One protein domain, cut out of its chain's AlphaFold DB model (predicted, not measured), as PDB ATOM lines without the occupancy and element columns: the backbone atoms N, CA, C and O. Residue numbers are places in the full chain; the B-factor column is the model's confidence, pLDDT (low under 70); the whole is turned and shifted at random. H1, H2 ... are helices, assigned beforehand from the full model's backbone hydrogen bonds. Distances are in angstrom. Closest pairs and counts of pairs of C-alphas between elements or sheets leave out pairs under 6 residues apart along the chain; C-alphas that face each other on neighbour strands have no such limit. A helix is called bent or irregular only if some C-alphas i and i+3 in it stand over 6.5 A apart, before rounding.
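What this domain is: This is residues 34 to 80 of the 100 residues of an uncharacterized protein of uncultured Clostridium sp (UniProt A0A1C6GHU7). One long helix, H2, makes most of the length; the short H1 folds back beside its first half, and H3 makes a corner with its other end. The link of residues 62 to 71 loops beyond H2 before H3. The printed 47 residues include three named helices, H1, H2, H3 in chain order, and no named strand: all helix. The whole is only just loose, close to extended, radius of gyration of the C-alphas 13.9 A, a rod spanning 40 by 18 by 13 A.

How they stand to each other: H2, residues 43 to 61, touches H1, residues 34 to 38, with residues 46 to 53 alone; the closest C-alphas, Ser 38 and Val 46, are 6.4 A apart. H2 touches H3, residues 72 to 80, with residues 59 to 61 alone; the closest C-alphas, Leu 60 and Val 72, are 4.9 A apart. Their lines stand about perpendicular, at 85 degrees. H1 and H3 are apart. Every O i to N i+4 pair is within hydrogen-bond range in H1 and H3, 13 of 15 in H2.

Where its parts are: H2 measures 28.0 A from C-alpha 43 at (219.416, 278.469, 174.335) to C-alpha 61; it is irregular, with C-alphas 44 and 47 7.2 A apart. H1 measures 5.8 A. H3 measures 12.6 A, ending at C-alpha 80 (252.452, 281.263, 167.465).

The domain as a whole: The C-alphas farthest apart, Lys 43 and Pro 68, are 40.3 A apart. The printed part has no cut; no link is long. No printed residue is under 70 in pLDDT.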
ATOM      1  N   ALA A  34     231.827 270.763 172.685       93.25
ATOM      2  CA  ALA A  34     230.663 271.591 172.387       93.25
ATOM      3  C   ALA A  34     229.501 271.273 173.333       93.25
ATOM      4  O   ALA A  34     228.877 272.179 173.874       93.25
ATOM      5  N   TRP A  35     229.249 269.991 173.595       92.75
ATOM      6  CA  TRP A  35     228.216 269.568 174.530       92.75
ATOM      7  C   TRP A  35     228.492 270.046 175.955       92.75
ATOM      8  O   TRP A  35     227.623 270.675 176.562       92.75
ATOM      9  N   MET A  36     229.720 269.864 176.445       95.00
ATOM     10  CA  MET A  36     230.134 270.297 177.783       95.00
ATOM     11  C   MET A  36     229.973 271.812 177.995       95.00
ATOM     12  O   MET A  36     229.586 272.263 179.069       95.00
ATOM     13  N   THR A  37     230.246 272.604 176.962       93.44
ATOM     14  CA  THR A  37     230.215 274.077 177.008       93.44
ATOM     15  C   THR A  37     228.871 274.674 176.584       93.44
ATOM     16  O   THR A  37     228.608 275.847 176.856       93.44
ATOM     17  N   SER A  38     227.986 273.876 175.977       91.31
ATOM     18  CA  SER A  38     226.674 274.330 175.500       91.31
ATOM     19  C   SER A  38     225.790 274.905 176.608       91.31
ATOM     20  O   SER A  38     225.009 275.818 176.351       91.31
ATOM     21  N   GLY A  39     225.958 274.441 177.853       90.94
ATOM     22  CA  GLY A  39     225.225 274.953 179.013       90.94
ATOM     23  C   GLY A  39     225.536 276.412 179.360       90.94
ATOM     24  O   GLY A  39     224.719 277.065 180.002       90.94
ATOM     25  N   SER A  40     226.676 276.944 178.908       91.50
ATOM     26  CA  SER A  40     227.046 278.346 179.128       91.50
ATOM     27  C   SER A  40     226.478 279.298 178.069       91.50
ATOM     28  O   SER A  40     226.667 280.510 178.171       91.50
ATOM     29  N   ILE A  41     225.826 278.769 177.030       93.25
ATOM     30  CA  ILE A  41     225.382 279.530 175.862       93.25
ATOM     31  C   ILE A  41     223.867 279.699 175.908       93.25
ATOM     32  O   ILE A  41     223.121 278.796 176.284       93.25
ATOM     33  N   TYR A  42     223.394 280.877 175.502       92.50
ATOM     34  CA  TYR A  42     221.967 281.163 175.423       92.50
ATOM     35  C   TYR A  42     221.245 280.164 174.507       92.50
ATOM     36  O   TYR A  42     221.645 279.971 173.360       92.50
ATOM     37  N   LYS A  43     220.138 279.580 174.988       90.69
ATOM     38  CA  LYS A  43     219.416 278.469 174.335       90.69
ATOM     39  C   LYS A  43     219.099 278.701 172.852       90.69
ATOM     40  O   LYS A  43     219.227 277.773 172.061       90.69
ATOM     41  N   GLY A  44     218.739 279.925 172.458       92.19
ATOM     42  CA  GLY A  44     218.431 280.256 171.059       92.19
ATOM     43  C   GLY A  44     219.646 280.288 170.121       92.19
ATOM     44  O   GLY A  44     219.491 280.167 168.912       92.19
ATOM     45  N   LEU A  45     220.857 280.417 170.666       93.31
ATOM     46  CA  LEU A  45     222.116 280.500 169.915       93.31
ATOM     47  C   LEU A  45     222.907 279.186 169.928       93.31
ATOM     48  O   LEU A  45     223.902 279.062 169.218       93.31
ATOM     49  N   VAL A  46     222.456 278.190 170.698       93.00
ATOM     50  CA  VAL A  46     223.142 276.899 170.844       93.00
ATOM     51  C   VAL A  46     223.333 276.212 169.489       93.00
ATOM     52  O   VAL A  46     224.410 275.696 169.214       93.00
ATOM     53  N   LEU A  47     222.334 276.253 168.602       91.12
ATOM     54  CA  LEU A  47     222.444 275.654 167.268       91.12
ATOM     55  C   LEU A  47     223.587 276.296 166.460       91.12
ATOM     56  O   LEU A  47     224.457 275.590 165.949       91.12
ATOM     57  N   PHE A  48     223.635 277.631 166.406       94.56
ATOM     58  CA  PHE A  48     224.703 278.367 165.721       94.56
ATOM     59  C   PHE A  48     226.079 278.083 166.323       94.56
ATOM     60  O   PHE A  48     227.057 277.957 165.587       94.56
ATOM     61  N   TYR A  49     226.150 277.921 167.644       93.62
ATOM     62  CA  TYR A  49     227.375 277.539 168.329       93.62
ATOM     63  C   TYR A  49     227.915 276.177 167.871       93.62
ATOM     64  O   TYR A  49     229.099 276.064 167.548       93.62
ATOM     65  N   TYR A  50     227.056 275.156 167.789       93.06
ATOM     66  CA  TYR A  50     227.471 273.836 167.304       93.06
ATOM     67  C   TYR A  50     227.975 273.896 165.861       93.06
ATOM     68  O   TYR A  50     229.032 273.335 165.567       93.06
ATOM     69  N   ILE A  51     227.260 274.601 164.974       94.19
ATOM     70  CA  ILE A  51     227.689 274.782 163.579       94.19
ATOM     71  C   ILE A  51     229.064 275.451 163.541       94.19
ATOM     72  O   ILE A  51     229.974 274.942 162.890       94.19
ATOM     73  N   PHE A  52     229.236 276.546 164.281       94.56
ATOM     74  CA  PHE A  52     230.493 277.283 164.331       94.56
ATOM     75  C   PHE A  52     231.669 276.403 164.776       94.56
ATOM     76  O   PHE A  52     232.723 276.406 164.131       94.56
ATOM     77  N   LEU A  53     231.497 275.612 165.840       94.62
ATOM     78  CA  LEU A  53     232.551 274.724 166.331       94.62
ATOM     79  C   LEU A  53     232.898 273.614 165.342       94.62
ATOM     80  O   LEU A  53     234.080 273.368 165.088       94.62
ATOM     81  N   VAL A  54     231.892 272.957 164.763       92.44
ATOM     82  CA  VAL A  54     232.117 271.884 163.787       92.44
ATOM     83  C   VAL A  54     232.811 272.434 162.541       92.44
ATOM     84  O   VAL A  54     233.813 271.865 162.104       92.44
ATOM     85  N   SER A  55     232.359 273.573 162.009       93.06
ATOM     86  CA  SER A  55     233.007 274.237 160.873       93.06
ATOM     87  C   SER A  55     234.454 274.624 161.184       93.06
ATOM     88  O   SER A  55     235.345 274.356 160.378       93.06
ATOM     89  N   THR A  56     234.718 275.181 162.368       92.94
ATOM     90  CA  THR A  56     236.081 275.538 162.800       92.94
ATOM     91  C   THR A  56     236.980 274.305 162.884       92.94
ATOM     92  O   THR A  56     238.114 274.324 162.405       92.94
ATOM     93  N   CYS A  57     236.470 273.200 163.428       92.69
ATOM     94  CA  CYS A  57     237.200 271.939 163.501       92.69
ATOM     95  C   CYS A  57     237.551 271.393 162.107       92.69
ATOM     96  O   CYS A  57     238.704 271.037 161.853       92.69
ATOM     97  N   ILE A  58     236.598 271.421 161.168       89.81
ATOM     98  CA  ILE A  58     236.832 271.013 159.774       89.81
ATOM     99  C   ILE A  58     237.937 271.867 159.137       89.81
ATOM    100  O   ILE A  58     238.845 271.323 158.502       89.81
ATOM    101  N   ILE A  59     237.910 273.186 159.340       89.19
ATOM    102  CA  ILE A  59     238.944 274.099 158.828       89.19
ATOM    103  C   ILE A  59     240.315 273.750 159.420       89.19
ATOM    104  O   ILE A  59     241.295 273.668 158.683       89.19
ATOM    105  N   LEU A  60     240.399 273.491 160.728       87.75
ATOM    106  CA  LEU A  60     241.659 273.166 161.406       87.75
ATOM    107  C   LEU A  60     242.275 271.841 160.941       87.75
ATOM    108  O   LEU A  60     243.503 271.733 160.826       87.75
ATOM    109  N   ILE A  61     241.434 270.838 160.690       88.38
ATOM    110  CA  ILE A  61     241.847 269.512 160.218       88.38
ATOM    111  C   ILE A  61     242.244 269.544 158.738       88.38
ATOM    112  O   ILE A  61     243.122 268.777 158.325       88.38
ATOM    113  N   SER A  62     241.629 270.432 157.955       84.75
ATOM    114  CA  SER A  62     241.889 270.568 156.524       84.75
ATOM    115  C   SER A  62     243.372 270.820 156.225       84.75
ATOM    116  O   SER A  62     244.138 271.366 157.032       84.75
ATOM    117  N   LYS A  63     243.803 270.386 155.036       82.50
ATOM    118  CA  LYS A  63     245.167 270.628 154.553       82.50
ATOM    119  C   LYS A  63     245.374 272.127 154.337       82.50
ATOM    120  O   LYS A  63     244.516 272.799 153.771       82.50
ATOM    121  N   SER A  64     246.516 272.639 154.782       81.31
ATOM    122  CA  SER A  64     246.880 274.037 154.571       81.31
ATOM    123  C   SER A  64     247.216 274.270 153.099       81.31
ATOM    124  O   SER A  64     248.009 273.532 152.519       81.31
ATOM    125  N   SER A  65     246.630 275.309 152.502       74.44
ATOM    126  CA  SER A  65     246.933 275.705 151.120       74.44
ATOM    127  C   SER A  65     248.323 276.338 150.996       74.44
ATOM    128  O   SER A  65     249.017 276.089 150.018       74.44
ATOM    129  N   LYS A  66     248.751 277.109 152.007       74.81
ATOM    130  CA  LYS A  66     250.047 277.810 152.002       74.81
ATOM    131  C   LYS A  66     251.214 276.935 152.461       74.81
ATOM    132  O   LYS A  66     252.337 277.159 152.037       74.81
ATOM    133  N   ASN A  67     250.952 275.950 153.324       75.19
ATOM    134  CA  ASN A  67     251.976 275.048 153.851       75.19
ATOM    135  C   ASN A  67     251.716 273.611 153.375       75.19
ATOM    136  O   ASN A  67     250.989 272.873 154.053       75.19
ATOM    137  N   PRO A  68     252.298 273.193 152.234       72.62
ATOM    138  CA  PRO A  68     252.104 271.847 151.712       72.62
ATOM    139  C   PRO A  68     252.518 270.794 152.750       72.62
ATOM    140  O   PRO A  68     253.468 270.972 153.510       72.62
ATOM    141  N   ASN A  69     251.765 269.691 152.804       74.38
ATOM    142  CA  ASN A  69     251.906 268.586 153.768       74.38
ATOM    143  C   ASN A  69     251.600 268.913 155.240       74.38
ATOM    144  O   ASN A  69     251.651 268.005 156.071       74.38
ATOM    145  N   LYS A  70     251.239 270.156 155.580       80.19
ATOM    146  CA  LYS A  70     250.817 270.525 156.936       80.19
ATOM    147  C   LYS A  70     249.314 270.772 157.004       80.19
ATOM    148  O   LYS A  70     248.670 271.176 156.036       80.19
ATOM    149  N   ARG A  71     248.741 270.538 158.178       82.88
ATOM    150  CA  ARG A  71     247.350 270.906 158.480       82.88
ATOM    151  C   ARG A  71     247.263 272.366 158.907       82.88
ATOM    152  O   ARG A  71     248.272 272.971 159.292       82.88
ATOM    153  N   VAL A  72     246.067 272.941 158.856       85.19
ATOM    154  CA  VAL A  72     245.860 274.342 159.250       85.19
ATOM    155  C   VAL A  72     246.253 274.566 160.713       85.19
ATOM    156  O   VAL A  72     246.999 275.505 160.989       85.19
ATOM    157  N   TRP A  73     245.895 273.660 161.632       82.94
ATOM    158  CA  TRP A  73     246.297 273.787 163.043       82.94
ATOM    159  C   TRP A  73     247.823 273.831 163.240       82.94
ATOM    160  O   TRP A  73     248.319 274.598 164.060       82.94
ATOM    161  N   GLN A  74     248.586 273.070 162.448       85.25
ATOM    162  CA  GLN A  74     250.055 273.075 162.508       85.25
ATOM    163  C   GLN A  74     250.622 274.397 162.001       85.25
ATOM    164  O   GLN A  74     251.607 274.894 162.533       85.25
ATOM    165  N   SER A  75     249.995 274.971 160.974       84.69
ATOM    166  CA  SER A  75     250.391 276.275 160.439       84.69
ATOM    167  C   SER A  75     250.170 277.378 161.475       84.69
ATOM    168  O   SER A  75     251.039 278.223 161.665       84.69
ATOM    169  N   ILE A  76     249.042 277.328 162.187       85.75
ATOM    170  CA  ILE A  76     248.726 278.244 163.288       85.75
ATOM    171  C   ILE A  76     249.720 278.064 164.444       85.75
ATOM    172  O   ILE A  76     250.242 279.046 164.960       85.75
ATOM    173  N   ALA A  77     250.045 276.824 164.817       86.50
ATOM    174  CA  ALA A  77     251.034 276.555 165.860       86.50
ATOM    175  C   ALA A  77     252.423 277.116 165.505       86.50
ATOM    176  O   ALA A  77     253.057 277.746 166.346       86.50
ATOM    177  N   ILE A  78     252.868 276.958 164.251       85.25
ATOM    178  CA  ILE A  78     254.126 277.545 163.762       85.25
ATOM    179  C   ILE A  78     254.082 279.073 163.838       85.25
ATOM    180  O   ILE A  78     255.075 279.681 164.225       85.25
ATOM    181  N   LEU A  79     252.945 279.692 163.507       84.69
ATOM    182  CA  LEU A  79     252.772 281.139 163.625       84.69
ATOM    183  C   LEU A  79     252.927 281.613 165.077       84.69
ATOM    184  O   LEU A  79     253.631 282.588 165.311       84.69
ATOM    185  N   PHE A  80     252.325 280.917 166.044       84.19
ATOM    186  CA  PHE A  80     252.452 281.263 167.465       84.19
ATOM    187  C   PHE A  80     253.844 280.976 168.039       84.19
ATOM    188  O   PHE A  80     254.326 281.724 168.884       84.19
TER     189      PHE A  80